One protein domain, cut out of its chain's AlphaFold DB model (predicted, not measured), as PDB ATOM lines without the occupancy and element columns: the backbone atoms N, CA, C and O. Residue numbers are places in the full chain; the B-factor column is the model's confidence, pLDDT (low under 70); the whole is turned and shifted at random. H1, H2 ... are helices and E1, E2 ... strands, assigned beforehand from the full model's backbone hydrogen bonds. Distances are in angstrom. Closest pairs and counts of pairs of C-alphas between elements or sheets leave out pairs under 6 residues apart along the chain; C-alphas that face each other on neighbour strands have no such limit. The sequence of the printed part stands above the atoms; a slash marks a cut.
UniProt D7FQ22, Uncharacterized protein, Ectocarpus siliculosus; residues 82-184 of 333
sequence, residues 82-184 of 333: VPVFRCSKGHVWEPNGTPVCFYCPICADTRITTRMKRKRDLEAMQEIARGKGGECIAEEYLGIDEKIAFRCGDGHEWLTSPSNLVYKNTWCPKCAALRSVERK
ATOM      1  N   VAL A  82      15.693  12.241 -59.454       56.56
ATOM      2  CA  VAL A  82      15.205  10.996 -58.843       56.56
ATOM      3  C   VAL A  82      16.423  10.162 -58.425       56.56
ATOM      4  O   VAL A  82      17.248   9.846 -59.289       56.56
ATOM      5  N   PRO A  83      16.578   9.806 -57.135       60.91
ATOM      6  CA  PRO A  83      17.678   8.961 -56.691       60.91
ATOM      7  C   PRO A  83      17.439   7.514 -57.126       60.91
ATOM      8  O   PRO A  83      16.345   6.971 -56.951       60.91
ATOM      9  N   VAL A  84      18.478   6.879 -57.665       62.56
ATOM     10  CA  VAL A  84      18.449   5.484 -58.118       62.56
ATOM     11  C   VAL A  84      19.530   4.708 -57.373       62.56
ATOM     12  O   VAL A  84      20.680   5.136 -57.300       62.56
ATOM     13  N   PHE A  85      19.166   3.564 -56.800       67.69
ATOM     14  CA  PHE A  85      20.033   2.827 -55.879       67.69
ATOM     15  C   PHE A  85      20.711   1.645 -56.563       67.69
ATOM     16  O   PHE A  85      20.057   0.916 -57.314       67.69
ATOM     17  N   ARG A  86      21.996   1.412 -56.260       57.78
ATOM     18  CA  ARG A  86      22.736   0.213 -56.681       57.78
ATOM     19  C   ARG A  86      23.180  -0.628 -55.480       57.78
ATOM     20  O   ARG A  86      23.670  -0.119 -54.476       57.78
ATOM     21  N   CYS A  87      23.022  -1.945 -55.603       61.97
ATOM     22  CA  CYS A  87      23.483  -2.952 -54.640       61.97
ATOM     23  C   CYS A  87      24.869  -3.497 -55.016       61.97
ATOM     24  O   CYS A  87      25.212  -3.554 -56.194       61.97
ATOM     25  N   SER A  88      25.610  -4.038 -54.044       62.88
ATOM     26  CA  SER A  88      26.894  -4.740 -54.232       62.88
ATOM     27  C   SER A  88      26.890  -5.897 -55.249       62.88
ATOM     28  O   SER A  88      27.951  -6.331 -55.683       62.88
ATOM     29  N   LYS A  89      25.715  -6.392 -55.666       54.53
ATOM     30  CA  LYS A  89      25.554  -7.362 -56.773       54.53
ATOM     31  C   LYS A  89      25.275  -6.721 -58.143       54.53
ATOM     32  O   LYS A  89      24.861  -7.416 -59.063       54.53
ATOM     33  N   GLY A  90      25.428  -5.404 -58.276       64.88
ATOM     34  CA  GLY A  90      25.203  -4.649 -59.515       64.88
ATOM     35  C   GLY A  90      23.739  -4.331 -59.843       64.88
ATOM     36  O   GLY A  90      23.481  -3.602 -60.795       64.88
ATOM     37  N   HIS A  91      22.771  -4.831 -59.068       65.50
ATOM     38  CA  HIS A  91      21.348  -4.549 -59.283       65.50
ATOM     39  C   HIS A  91      21.009  -3.080 -59.015       65.50
ATOM     40  O   HIS A  91      21.365  -2.560 -57.955       65.50
ATOM     41  N   VAL A  92      20.263  -2.466 -59.937       65.12
ATOM     42  CA  VAL A  92      19.835  -1.061 -59.907       65.12
ATOM     43  C   VAL A  92      18.305  -0.992 -59.799       65.12
ATOM     44  O   VAL A  92      17.627  -1.760 -60.482       65.12
ATOM     45  N   TRP A  93      17.748  -0.124 -58.944       66.06
ATOM     46  CA  TRP A  93      16.290   0.066 -58.823       66.06
ATOM     47  C   TRP A  93      15.880   1.490 -58.419       66.06
ATOM     48  O   TRP A  93      16.627   2.215 -57.760       66.06
ATOM     49  N   GLU A  94      14.652   1.857 -58.791       57.62
ATOM     50  CA  GLU A  94      14.002   3.120 -58.429       57.62
ATOM     51  C   GLU A  94      13.131   2.966 -57.160       57.62
ATOM     52  O   GLU A  94      12.593   1.881 -56.898       57.62
ATOM     53  N   PRO A  95      12.968   4.025 -56.342       58.97
ATOM     54  CA  PRO A  95      12.112   3.998 -55.159       58.97
ATOM     55  C   PRO A  95      10.618   4.088 -55.519       58.97
ATOM     56  O   PRO A  95      10.107   5.144 -55.889       58.97
ATOM     57  N   ASN A  96       9.878   2.992 -55.317       52.59
ATOM     58  CA  ASN A  96       8.426   2.921 -55.536       52.59
ATOM     59  C   ASN A  96       7.617   3.660 -54.444       52.59
ATOM     60  O   ASN A  96       6.968   3.027 -53.608       52.59
ATOM     61  N   GLY A  97       7.655   4.999 -54.447       49.41
ATOM     62  CA  GLY A  97       6.675   5.900 -53.808       49.41
ATOM     63  C   GLY A  97       6.490   5.807 -52.285       49.41
ATOM     64  O   GLY A  97       5.659   6.516 -51.726       49.41
ATOM     65  N   THR A  98       7.248   4.950 -51.605       40.94
ATOM     66  CA  THR A  98       7.219   4.725 -50.156       40.94
ATOM     67  C   THR A  98       8.624   4.929 -49.586       40.94
ATOM     68  O   THR A  98       9.600   4.611 -50.273       40.94
ATOM     69  N   PRO A  99       8.780   5.486 -48.367       38.91
ATOM     70  CA  PRO A  99      10.104   5.829 -47.864       38.91
ATOM     71  C   PRO A  99      10.961   4.577 -47.632       38.91
ATOM     72  O   PRO A  99      10.630   3.737 -46.802       38.91
ATOM     73  N   VAL A 100      12.089   4.513 -48.346       43.88
ATOM     74  CA  VAL A 100      13.247   3.628 -48.119       43.88
ATOM     75  C   VAL A 100      12.986   2.115 -48.015       43.88
ATOM     76  O   VAL A 100      12.984   1.508 -46.946       43.88
ATOM     77  N   CYS A 101      12.995   1.448 -49.176       45.97
ATOM     78  CA  CYS A 101      13.577   0.105 -49.256       45.97
ATOM     79  C   CYS A 101      15.112   0.212 -49.249       45.97
ATOM     80  O   CYS A 101      15.736   0.269 -50.306       45.97
ATOM     81  N   PHE A 102      15.718   0.189 -48.056       50.19
ATOM     82  CA  PHE A 102      17.179   0.094 -47.856       50.19
ATOM     83  C   PHE A 102      17.797  -1.229 -48.362       50.19
ATOM     84  O   PHE A 102      19.007  -1.429 -48.285       50.19
ATOM     85  N   TYR A 103      16.983  -2.157 -48.870       55.50
ATOM     86  CA  TYR A 103      17.414  -3.437 -49.414       55.50
ATOM     87  C   TYR A 103      17.043  -3.550 -50.895       55.50
ATOM     88  O   TYR A 103      15.993  -3.088 -51.336       55.50
ATOM     89  N   CYS A 104      17.891  -4.229 -51.666       61.47
ATOM     90  CA  CYS A 104      17.627  -4.475 -53.079       61.47
ATOM     91  C   CYS A 104      16.456  -5.462 -53.253       61.47
ATOM     92  O   CYS A 104      16.595  -6.617 -52.832       61.47
ATOM     93  N   PRO A 105      15.347  -5.087 -53.918       60.25
ATOM     94  CA  PRO A 105      14.177  -5.957 -54.078       60.25
ATOM     95  C   PRO A 105      14.462  -7.183 -54.958       60.25
ATOM     96  O   PRO A 105      13.792  -8.201 -54.825       60.25
ATOM     97  N   ILE A 106      15.490  -7.121 -55.812       63.62
ATOM     98  CA  ILE A 106      15.944  -8.241 -56.651       63.62
ATOM     99  C   ILE A 106      16.772  -9.238 -55.819       63.62
ATOM    100  O   ILE A 106      16.595 -10.447 -55.941       63.62
ATOM    101  N   CYS A 107      17.629  -8.757 -54.907       59.25
ATOM    102  CA  CYS A 107      18.341  -9.622 -53.952       59.25
ATOM    103  C   CYS A 107      17.407 -10.209 -52.884       59.25
ATOM    104  O   CYS A 107      17.625 -11.330 -52.425       59.25
ATOM    105  N   ALA A 108      16.388  -9.445 -52.490       56.12
ATOM    106  CA  ALA A 108      15.347  -9.867 -51.570       56.12
ATOM    107  C   ALA A 108      14.214 -10.653 -52.254       56.12
ATOM    108  O   ALA A 108      13.289 -11.059 -51.544       56.12
ATOM    109  N   ASP A 109      14.282 -10.917 -53.576       56.47
ATOM    110  CA  ASP A 109      13.286 -11.760 -54.244       56.47
ATOM    111  C   ASP A 109      13.185 -13.085 -53.485       56.47
ATOM    112  O   ASP A 109      14.142 -13.845 -53.289       56.47
ATOM    113  N   THR A 110      11.955 -13.310 -53.046       54.47
ATOM    114  CA  THR A 110      11.481 -14.276 -52.062       54.47
ATOM    115  C   THR A 110      11.938 -15.716 -52.280       54.47
ATOM    116  O   THR A 110      11.777 -16.542 -51.386       54.47
ATOM    117  N   ARG A 111      12.532 -16.061 -53.426       50.41
ATOM    118  CA  ARG A 111      13.027 -17.406 -53.735       50.41
ATOM    119  C   ARG A 111      14.305 -17.775 -52.980       50.41
ATOM    120  O   ARG A 111      14.399 -18.911 -52.516       50.41
ATOM    121  N   ILE A 112      15.262 -16.856 -52.818       53.47
ATOM    122  CA  ILE A 112      16.532 -17.156 -52.125       53.47
ATOM    123  C   ILE A 112      16.298 -17.226 -50.613       53.47
ATOM    124  O   ILE A 112      16.623 -18.233 -49.980       53.47
ATOM    125  N   THR A 113      15.639 -16.210 -50.053       56.44
ATOM    126  CA  THR A 113      15.290 -16.137 -48.626       56.44
ATOM    127  C   THR A 113      14.380 -17.291 -48.201       56.44
ATOM    128  O   THR A 113      14.659 -17.951 -47.201       56.44
ATOM    129  N   THR A 114      13.352 -17.631 -48.990       58.12
ATOM    130  CA  THR A 114      12.475 -18.778 -48.683       58.12
ATOM    131  C   THR A 114      13.203 -20.119 -48.810       58.12
ATOM    132  O   THR A 114      12.937 -21.015 -48.012       58.12
ATOM    133  N   ARG A 115      14.143 -20.288 -49.754       55.16
ATOM    134  CA  ARG A 115      14.937 -21.529 -49.861       55.16
ATOM    135  C   ARG A 115      15.869 -21.710 -48.659       55.16
ATOM    136  O   ARG A 115      15.918 -22.804 -48.104       55.16
ATOM    137  N   MET A 116      16.554 -20.649 -48.230       57.19
ATOM    138  CA  MET A 116      17.401 -20.675 -47.029       57.19
ATOM    139  C   MET A 116      16.576 -20.915 -45.756       57.19
ATOM    140  O   MET A 116      16.946 -21.759 -44.940       57.19
ATOM    141  N   LYS A 117      15.412 -20.261 -45.630       60.28
ATOM    142  CA  LYS A 117      14.470 -20.474 -44.522       60.28
ATOM    143  C   LYS A 117      13.994 -21.928 -44.444       60.28
ATOM    144  O   LYS A 117      14.160 -22.553 -43.405       60.28
ATOM    145  N   ARG A 118      13.518 -22.506 -45.556       64.56
ATOM    146  CA  ARG A 118      13.093 -23.919 -45.617       64.56
ATOM    147  C   ARG A 118      14.207 -24.899 -45.242       64.56
ATOM    148  O   ARG A 118      13.913 -25.924 -44.639       64.56
ATOM    149  N   LYS A 119      15.472 -24.602 -45.569       60.88
ATOM    150  CA  LYS A 119      16.606 -25.446 -45.150       60.88
ATOM    151  C   LYS A 119      16.779 -25.424 -43.626       60.88
ATOM    152  O   LYS A 119      16.823 -26.487 -43.017       60.88
ATOM    153  N   ARG A 120      16.797 -24.233 -43.016       60.88
ATOM    154  CA  ARG A 120      16.881 -24.066 -41.553       60.88
ATOM    155  C   ARG A 120      15.690 -24.709 -40.830       60.88
ATOM    156  O   ARG A 120      15.870 -25.334 -39.789       60.88
ATOM    157  N   ASP A 121      14.492 -24.603 -41.405       74.69
ATOM    158  CA  ASP A 121      13.284 -25.243 -40.875       74.69
ATOM    159  C   ASP A 121      13.370 -26.786 -40.960       74.69
ATOM    160  O   ASP A 121      12.945 -27.475 -40.031       74.69
ATOM    161  N   LEU A 122      13.968 -27.351 -42.023       81.06
ATOM    162  CA  LEU A 122      14.208 -28.799 -42.144       81.06
ATOM    163  C   LEU A 122      15.231 -29.305 -41.118       81.06
ATOM    164  O   LEU A 122      14.981 -30.313 -40.459       81.06
ATOM    165  N   GLU A 123      16.352 -28.597 -40.966       80.44
ATOM    166  CA  GLU A 123      17.395 -28.893 -39.973       80.44
ATOM    167  C   GLU A 123      16.801 -28.870 -38.546       80.44
ATOM    168  O   GLU A 123      17.021 -29.795 -37.763       80.44
ATOM    169  N   ALA A 124      15.925 -27.904 -38.236       82.56
ATOM    170  CA  ALA A 124      15.187 -27.867 -36.970       82.56
ATOM    171  C   ALA A 124      14.232 -29.068 -36.780       82.56
ATOM    172  O   ALA A 124      14.128 -29.604 -35.675       82.56
ATOM    173  N   MET A 125      13.548 -29.533 -37.835       83.25
ATOM    174  CA  MET A 125      12.707 -30.741 -37.751       83.25
ATOM    175  C   MET A 125      13.535 -32.022 -37.568       83.25
ATOM    176  O   MET A 125      13.093 -32.936 -36.868       83.25
ATOM    177  N   GLN A 126      14.728 -32.095 -38.164       85.62
ATOM    178  CA  GLN A 126      15.675 -33.198 -37.962       85.62
ATOM    179  C   GLN A 126      16.202 -33.229 -36.521       85.62
ATOM    180  O   GLN A 126      16.301 -34.309 -35.939       85.62
ATOM    181  N   GLU A 127      16.471 -32.069 -35.920       85.62
ATOM    182  CA  GLU A 127      16.883 -31.967 -34.515       85.62
ATOM    183  C   GLU A 127      15.782 -32.446 -33.558       85.62
ATOM    184  O   GLU A 127      16.021 -33.299 -32.703       85.62
ATOM    185  N   ILE A 128      14.540 -31.986 -33.760       85.69
ATOM    186  CA  ILE A 128      13.380 -32.438 -32.972       85.69
ATOM    187  C   ILE A 128      13.164 -33.950 -33.122       85.69
ATOM    188  O   ILE A 128      12.802 -34.613 -32.148       85.69
ATOM    189  N   ALA A 129      13.387 -34.506 -34.317       86.50
ATOM    190  CA  ALA A 129      13.297 -35.944 -34.535       86.50
ATOM    191  C   ALA A 129      14.357 -36.707 -33.728       86.50
ATOM    192  O   ALA A 129      14.009 -37.641 -33.000       86.50
ATOM    193  N   ARG A 130      15.618 -36.256 -33.784       86.62
ATOM    194  CA  ARG A 130      16.741 -36.873 -33.063       86.62
ATOM    195  C   ARG A 130      16.537 -36.815 -31.550       86.62
ATOM    196  O   ARG A 130      16.634 -37.844 -30.885       86.62
ATOM    197  N   GLY A 131      16.137 -35.655 -31.022       86.19
ATOM    198  CA  GLY A 131      15.807 -35.472 -29.603       86.19
ATOM    199  C   GLY A 131      14.607 -36.301 -29.121       86.19
ATOM    200  O   GLY A 131      14.497 -36.592 -27.933       86.19
ATOM    201  N   LYS A 132      13.722 -36.738 -30.030       83.12
ATOM    202  CA  LYS A 132      12.611 -37.669 -29.750       83.12
ATOM    203  C   LYS A 132      12.935 -39.133 -30.090       83.12
ATOM    204  O   LYS A 132      12.017 -39.957 -30.162       83.12
ATOM    205  N   GLY A 133      14.213 -39.466 -30.287       84.94
ATOM    206  CA  GLY A 133      14.674 -40.826 -30.561       84.94
ATOM    207  C   GLY A 133      14.162 -41.366 -31.897       84.94
ATOM    208  O   GLY A 133      13.619 -42.468 -31.951       84.94
ATOM    209  N   GLY A 134      14.257 -40.576 -32.965       89.19
ATOM    210  CA  GLY A 134      13.925 -40.992 -34.326       89.19
ATOM    211  C   GLY A 134      14.552 -40.089 -35.386       89.19
ATOM    212  O   GLY A 134      15.460 -39.313 -35.107       89.19
ATOM    213  N   GLU A 135      14.055 -40.186 -36.614       88.69
ATOM    214  CA  GLU A 135      14.610 -39.510 -37.788       88.69
ATOM    215  C   GLU A 135      13.514 -38.854 -38.643       88.69
ATOM    216  O   GLU A 135      12.366 -39.304 -38.705       88.69
ATOM    217  N   CYS A 136      13.876 -37.761 -39.315       87.50
ATOM    218  CA  CYS A 136      13.057 -37.154 -40.359       87.50
ATOM    219  C   CYS A 136      13.453 -37.781 -41.703       87.50
ATOM    220  O   CYS A 136      14.626 -37.753 -42.067       87.50
ATOM    221  N   ILE A 137      12.486 -38.343 -42.430       86.31
ATOM    222  CA  ILE A 137      12.705 -39.030 -43.716       86.31
ATOM    223  C   ILE A 137      12.637 -38.035 -44.889       86.31
ATOM    224  O   ILE A 137      13.095 -38.332 -45.990       86.31
ATOM    225  N   ALA A 138      12.030 -36.861 -44.691       80.94
ATOM    226  CA  ALA A 138      11.809 -35.905 -45.770       80.94
ATOM    227  C   ALA A 138      13.089 -35.170 -46.197       80.94
ATOM    228  O   ALA A 138      13.835 -34.646 -45.371       80.94
ATOM    229  N   GLU A 139      13.266 -35.059 -47.511       74.56
ATOM    230  CA  GLU A 139      14.377 -34.344 -48.150       74.56
ATOM    231  C   GLU A 139      14.079 -32.839 -48.338       74.56
ATOM    232  O   GLU A 139      14.999 -32.034 -48.459       74.56
ATOM    233  N   GLU A 140      12.801 -32.432 -48.315       70.62
ATOM    234  CA  GLU A 140      12.367 -31.036 -48.475       70.62
ATOM    235  C   GLU A 140      11.332 -30.616 -47.418       70.62
ATOM    236  O   GLU A 140      10.327 -31.297 -47.196       70.62
ATOM    237  N   TYR A 141      11.522 -29.434 -46.822       75.50
ATOM    238  CA  TYR A 141      10.516 -28.768 -45.988       75.50
ATOM    239  C   TYR A 141       9.649 -27.844 -46.850       75.50
ATOM    240  O   TYR A 141      10.108 -26.805 -47.334       75.50
ATOM    241  N   LEU A 142       8.386 -28.219 -47.061       69.19
ATOM    242  CA  LEU A 142       7.464 -27.480 -47.934       69.19
ATOM    243  C   LEU A 142       6.664 -26.388 -47.202       69.19
ATOM    244  O   LEU A 142       6.235 -25.423 -47.836       69.19
ATOM    245  N   GLY A 143       6.511 -26.494 -45.879       69.06
ATOM    246  CA  GLY A 143       5.792 -25.536 -45.036       69.06
ATOM    247  C   GLY A 143       5.402 -26.133 -43.681       69.06
ATOM    248  O   GLY A 143       5.556 -27.331 -43.461       69.06
ATOM    249  N   ILE A 144       4.873 -25.302 -42.777       71.31
ATOM    250  CA  ILE A 144       4.537 -25.716 -41.401       71.31
ATOM    251  C   ILE A 144       3.286 -26.612 -41.314       71.31
ATOM    252  O   ILE A 144       3.162 -27.415 -40.389       71.31
ATOM    253  N   ASP A 145       2.390 -26.511 -42.298       72.94
ATOM    254  CA  ASP A 145       1.159 -27.308 -42.396       72.94
ATOM    255  C   ASP A 145       1.250 -28.448 -43.418       72.94
ATOM    256  O   ASP A 145       0.393 -29.334 -43.447       72.94
ATOM    257  N   GLU A 146       2.315 -28.465 -44.222       80.31
ATOM    258  CA  GLU A 146       2.596 -29.555 -45.152       80.31
ATOM    259  C   GLU A 146       3.057 -30.805 -44.401       80.31
ATOM    260  O   GLU A 146       3.722 -30.735 -43.364       80.31
ATOM    261  N   LYS A 147       2.682 -31.981 -44.909       83.12
ATOM    262  CA  LYS A 147       2.982 -33.247 -44.233       83.12
ATOM    263  C   LYS A 147       4.404 -33.704 -44.535       83.12
ATOM    264  O   LYS A 147       4.775 -33.902 -45.688       83.12
ATOM    265  N   ILE A 148       5.157 -33.941 -43.470       86.69
ATOM    266  CA  ILE A 148       6.538 -34.412 -43.467       86.69
ATOM    267  C   ILE A 148       6.565 -35.850 -42.935       86.69
ATOM    268  O   ILE A 148       5.803 -36.203 -42.029       86.69
ATOM    269  N   ALA A 149       7.406 -36.693 -43.536       88.44
ATOM    270  CA  ALA A 149       7.576 -38.088 -43.148       88.44
ATOM    271  C   ALA A 149       8.621 -38.228 -42.031       88.44
ATOM    272  O   ALA A 149       9.731 -37.708 -42.149       88.44
ATOM    273  N   PHE A 150       8.279 -38.962 -40.973       89.88
ATOM    274  CA  PHE A 150       9.156 -39.264 -39.837       89.88
ATOM    275  C   PHE A 150       9.156 -40.766 -39.542       89.88
ATOM    276  O   PHE A 150       8.148 -41.441 -39.773       89.88
ATOM    277  N   ARG A 151      10.265 -41.263 -38.982       90.19
ATOM    278  CA  ARG A 151      10.401 -42.604 -38.399       90.19
ATOM    279  C   ARG A 151      10.793 -42.472 -36.924       90.19
ATOM    280  O   ARG A 151      11.600 -41.613 -36.580       90.19
ATOM    281  N   CYS A 152      10.240 -43.290 -36.032       91.56
ATOM    282  CA  CYS A 152      10.704 -43.370 -34.636       91.56
ATOM    283  C   CYS A 152      11.707 -44.517 -34.449       91.56
ATOM    284  O   CYS A 152      11.831 -45.365 -35.328       91.56
ATOM    285  N   GLY A 153      12.370 -44.578 -33.289       87.62
ATOM    286  CA  GLY A 153      13.285 -45.667 -32.928       87.62
ATOM    287  C   GLY A 153      12.665 -47.064 -33.050       87.62
ATOM    288  O   GLY A 153      13.325 -47.978 -33.525       87.62
ATOM    289  N   ASP A 154      11.365 -47.204 -32.768       84.38
ATOM    290  CA  ASP A 154      10.601 -48.453 -32.959       84.38
ATOM    291  C   ASP A 154      10.318 -48.790 -34.449       84.38
ATOM    292  O   ASP A 154       9.470 -49.627 -34.754       84.38
ATOM    293  N   GLY A 155      10.933 -48.088 -35.406       88.44
ATOM    294  CA  GLY A 155      10.802 -48.327 -36.850       88.44
ATOM    295  C   GLY A 155       9.487 -47.861 -37.490       88.44
ATOM    296  O   GLY A 155       9.304 -48.008 -38.697       88.44
ATOM    297  N   HIS A 156       8.555 -47.281 -36.730       88.62
ATOM    298  CA  HIS A 156       7.276 -46.831 -37.280       88.62
ATOM    299  C   HIS A 156       7.423 -45.572 -38.136       88.62
ATOM    300  O   HIS A 156       7.838 -44.535 -37.627       88.62
ATOM    301  N   GLU A 157       6.958 -45.628 -39.383       91.06
ATOM    302  CA  GLU A 157       6.858 -44.467 -40.275       91.06
ATOM    303  C   GLU A 157       5.459 -43.830 -40.236       91.06
ATOM    304  O   GLU A 157       4.443 -44.536 -40.186       91.06
ATOM    305  N   TRP A 158       5.390 -42.495 -40.262       91.00
ATOM    306  CA  TRP A 158       4.137 -41.748 -40.423       91.00
ATOM    307  C   TRP A 158       4.349 -40.365 -41.056       91.00
ATOM    308  O   TRP A 158       5.446 -39.808 -41.051       91.00
ATOM    309  N   LEU A 159       3.258 -39.795 -41.572       88.12
ATOM    310  CA  LEU A 159       3.185 -38.432 -42.100       88.12
ATOM    311  C   LEU A 159       2.518 -37.510 -41.068       88.12
ATOM    312  O   LEU A 159       1.402 -37.793 -40.628       88.12
ATOM    313  N   THR A 160       3.153 -36.394 -40.703       85.62
ATOM    314  CA  THR A 160       2.561 -35.361 -39.829       85.62
ATOM    315  C   THR A 160       2.979 -33.957 -40.259       85.62
ATOM    316  O   THR A 160       4.015 -33.794 -40.897       85.62
ATOM    317  N   SER A 161       2.190 -32.935 -39.927       84.94
ATOM    318  CA  SER A 161       2.603 -31.547 -40.149       84.94
ATOM    319  C   SER A 161       3.530 -31.059 -39.022       84.94
ATOM    320  O   SER A 161       3.277 -31.372 -37.849       84.94
ATOM    321  N   PRO A 162       4.566 -30.256 -39.331       81.06
ATOM    322  CA  PRO A 162       5.397 -29.572 -38.339       81.06
ATOM    323  C   PRO A 162       4.594 -28.825 -37.268       81.06
ATOM    324  O   PRO A 162       4.931 -28.900 -36.087       81.06
ATOM    325  N   SER A 163       3.471 -28.197 -37.636       81.81
ATOM    326  CA  SER A 163       2.562 -27.525 -36.697       81.81
ATOM    327  C   SER A 163       2.045 -28.456 -35.586       81.81
ATOM    328  O   SER A 163       1.991 -28.066 -34.419       81.81
ATOM    329  N   ASN A 164       1.731 -29.719 -35.894       80.12
ATOM    330  CA  ASN A 164       1.308 -30.702 -34.888       80.12
ATOM    331  C   ASN A 164       2.487 -31.265 -34.064       80.12
ATOM    332  O   ASN A 164       2.297 -31.658 -32.906       80.12
ATOM    333  N   LEU A 165       3.690 -31.314 -34.640       81.44
ATOM    334  CA  LEU A 165       4.905 -31.772 -33.961       81.44
ATOM    335  C   LEU A 165       5.396 -30.750 -32.924       81.44
ATOM    336  O   LEU A 165       5.684 -31.130 -31.788       81.44
ATOM    337  N   VAL A 166       5.445 -29.471 -33.306       79.06
ATOM    338  CA  VAL A 166       5.929 -28.362 -32.471       79.06
ATOM    339  C   VAL A 166       4.867 -27.941 -31.451       79.06
ATOM    340  O   VAL A 166       5.089 -28.078 -30.251       79.06
ATOM    341  N   TYR A 167       3.685 -27.493 -31.891       78.31
ATOM    342  CA  TYR A 167       2.714 -26.861 -30.983       78.31
ATOM    343  C   TYR A 167       1.892 -27.851 -30.148       78.31
ATOM    344  O   TYR A 167       1.497 -27.530 -29.031       78.31
ATOM    345  N   LYS A 168       1.619 -29.056 -30.665       75.94
ATOM    346  CA  LYS A 168       0.860 -30.095 -29.933       75.94
ATOM    347  C   LYS A 168       1.755 -31.159 -29.293       75.94
ATOM    348  O   LYS A 168       1.239 -32.120 -28.726       75.94
ATOM    349  N   ASN A 169       3.078 -31.016 -29.419       79.44
ATOM    350  CA  ASN A 169       4.098 -31.953 -28.941       79.44
ATOM    351  C   ASN A 169       3.853 -33.431 -29.338       79.44
ATOM    352  O   ASN A 169       4.280 -34.361 -28.651       79.44
ATOM    353  N   THR A 170       3.154 -33.678 -30.451       82.25
ATOM    354  CA  THR A 170       2.851 -35.049 -30.895       82.25
ATOM    355  C   THR A 170       4.082 -35.714 -31.517       82.25
ATOM    356  O   THR A 170       4.975 -35.038 -32.020       82.25
ATOM    357  N   TRP A 171       4.174 -37.044 -31.441       87.31
ATOM    358  CA  TRP A 171       5.259 -37.825 -32.053       87.31
ATOM    359  C   TRP A 171       4.671 -39.022 -32.809       87.31
ATOM    360  O   TRP A 171       3.686 -38.850 -33.526       87.31
ATOM    361  N   CYS A 172       5.211 -40.230 -32.645       88.12
ATOM    362  CA  CYS A 172       4.676 -41.407 -33.318       88.12
ATOM    363  C   CYS A 172       3.258 -41.774 -32.823       88.12
ATOM    364  O   CYS A 172       3.087 -42.075 -31.633       88.12
ATOM    365  N   PRO A 173       2.243 -41.842 -33.713       85.56
ATOM    366  CA  PRO A 173       0.889 -42.241 -33.338       85.56
ATOM    367  C   PRO A 173       0.802 -43.724 -32.950       85.56
ATOM    368  O   PRO A 173       0.029 -44.061 -32.057       85.56
ATOM    369  N   LYS A 174       1.619 -44.604 -33.552       85.62
ATOM    370  CA  LYS A 174       1.662 -46.037 -33.207       85.62
ATOM    371  C   LYS A 174       2.212 -46.247 -31.792       85.62
ATOM    372  O   LYS A 174       1.528 -46.844 -30.966       85.62
ATOM    373  N   CYS A 175       3.356 -45.651 -31.449       84.31
ATOM    374  CA  CYS A 175       3.902 -45.704 -30.084       84.31
ATOM    375  C   CYS A 175       2.951 -45.071 -29.055       84.31
ATOM    376  O   CYS A 175       2.788 -45.583 -27.948       84.31
ATOM    377  N   ALA A 176       2.291 -43.960 -29.408       83.75
ATOM    378  CA  ALA A 176       1.290 -43.333 -28.547       83.75
ATOM    379  C   ALA A 176       0.057 -44.231 -28.334       83.75
ATOM    380  O   ALA A 176      -0.476 -44.265 -27.222       83.75
ATOM    381  N   ALA A 177      -0.372 -44.977 -29.357       80.69
ATOM    382  CA  ALA A 177      -1.436 -45.968 -29.249       80.69
ATOM    383  C   ALA A 177      -1.017 -47.148 -28.360       80.69
ATOM    384  O   ALA A 177      -1.746 -47.456 -27.421       80.69
ATOM    385  N   LEU A 178       0.172 -47.730 -28.562       78.56
ATOM    386  CA  LEU A 178       0.707 -48.830 -27.744       78.56
ATOM    387  C   LEU A 178       0.794 -48.445 -26.255       78.56
ATOM    388  O   LEU A 178       0.138 -49.074 -25.423       78.56
ATOM    389  N   ARG A 179       1.442 -47.315 -25.929       73.06
ATOM    390  CA  ARG A 179       1.472 -46.747 -24.561       73.06
ATOM    391  C   ARG A 179       0.086 -46.404 -24.005       73.06
ATOM    392  O   ARG A 179      -0.082 -46.221 -22.800       73.06
ATOM    393  N   SER A 180      -0.917 -46.233 -24.863       68.94
ATOM    394  CA  SER A 180      -2.302 -45.995 -24.443       68.94
ATOM    395  C   SER A 180      -3.109 -47.279 -24.283       68.94
ATOM    396  O   SER A 180      -4.086 -47.245 -23.547       68.94
ATOM    397  N   VAL A 181      -2.739 -48.380 -24.940       69.06
ATOM    398  CA  VAL A 181      -3.302 -49.718 -24.700       69.06
ATOM    399  C   VAL A 181      -2.766 -50.261 -23.380       69.06
ATOM    400  O   VAL A 181      -3.551 -50.679 -22.537       69.06
ATOM    401  N   GLU A 182      -1.457 -50.159 -23.160       62.00
ATOM    402  CA  GLU A 182      -0.793 -50.605 -21.933       62.00
ATOM    403  C   GLU A 182      -1.352 -49.905 -20.686       62.00
ATOM    404  O   GLU A 182      -1.908 -50.564 -19.813       62.00
ATOM    405  N   ARG A 183      -1.388 -48.563 -20.673       61.62
ATOM    406  CA  ARG A 183      -2.034 -47.769 -19.603       61.62
ATOM    407  C   ARG A 183      -3.563 -47.939 -19.504       61.62
ATOM    408  O   ARG A 183      -4.185 -47.340 -18.629       61.62
ATOM    409  N   LYS A 184      -4.194 -48.697 -20.410       62.69
ATOM    410  CA  LYS A 184      -5.629 -49.044 -20.384       62.69
ATOM    411  C   LYS A 184      -5.895 -50.519 -20.074       62.69
ATOM    412  O   LYS A 184      -7.070 -50.897 -20.050       62.69
TER     413      LYS A 184
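AT A GLANCE: This is residues 82 to 184 of the 333 residues of an uncharacterized protein of Ectocarpus siliculosus (UniProt D7FQ22). A small head of three antiparallel strands, E2, E3 and E4, has the end of the long helix H1 packed beside it, and H1 runs out from the head toward a loose loop region with the small strand E1 at the far end. Beyond the head, residues 176 to 184, of which 176 to 182 belong to H3, stick out, and the short helix H2 follows E4 and comes near H1. The printed part has 103 residues with three named helices and four named strands, in the order E1 H1 E2 E3 E4 H2 H3, and is of the mixed class, helices and strands. The sheet has the order E2 - E3 - E4. The whole is extended, with a radius of gyration of the C-alphas of 21.2 A, and is a rod of 74 by 23 by 18 A.

HOW THE PARTS SIT: E1, residues 82 to 86, pairs with no named strand, but its residues 85 to 86 pair antiparallel with residues 92 to 93. H1, residues 110 to 131, is apart from E1. E2, residues 134 to 136, E3, residues 148 to 152, and E4, residues 157 to 160, form a meander, each strand the antiparallel neighbour of the one before. E2 and E3 are a hairpin at 163 degrees, with N 135 and O 151 2.8 A apart, within hydrogen-bond range. E3 and E4 are a hairpin at 139 degrees, with N 148 and O 160 at 2.8 A. H1 is on one face of this sheet, two layers, at a height over the sheet of 4.5 A, only just above the sheet's level. It is over none of the strands, but only just, with 2 of its C-alphas on E2. The closest C-alphas of H1 and E2 are those of Ala 129 and Glu 135, 5.0 A apart. H2, residues 162 to 166, is not on the sheet and is close to but not clearly touching H1, the closest C-alphas being Met 125 and Pro 162, 7.4 A. H3, residues 173 to 182, only grazes the sheet with residues 173 to 175; its closest C-alpha pair with E4 is Pro 173 and Trp 158, 7.8 A. In H1, H2 and H3 every O i to N i+4 pair is within hydrogen-bond range.

IN THESE COORDINATES: E1 is 13.3 A long and begins at C-alpha 82, (15.205, 10.996, -58.843). H1 is 31.2 A long, from C-alpha 110 at (11.481, -14.276, -52.062). E2 is 7.2 A, E3 13.3 A, E4 10.1 A and H2 6.0 A long. H3, 14.2 A, ends at C-alpha 182, (-0.793, -50.605, -21.933).

THE WHOLE: The C-alphas farthest apart, Val 82 and Lys 184, are 74.3 A apart, and the printed part has no cut. The links E1 to H1 and E2 to E3 are long. The mean pLDDT of the printed part is 72.3; residues 82 to 120, 142 to 143 and 180 to 184 are under 70.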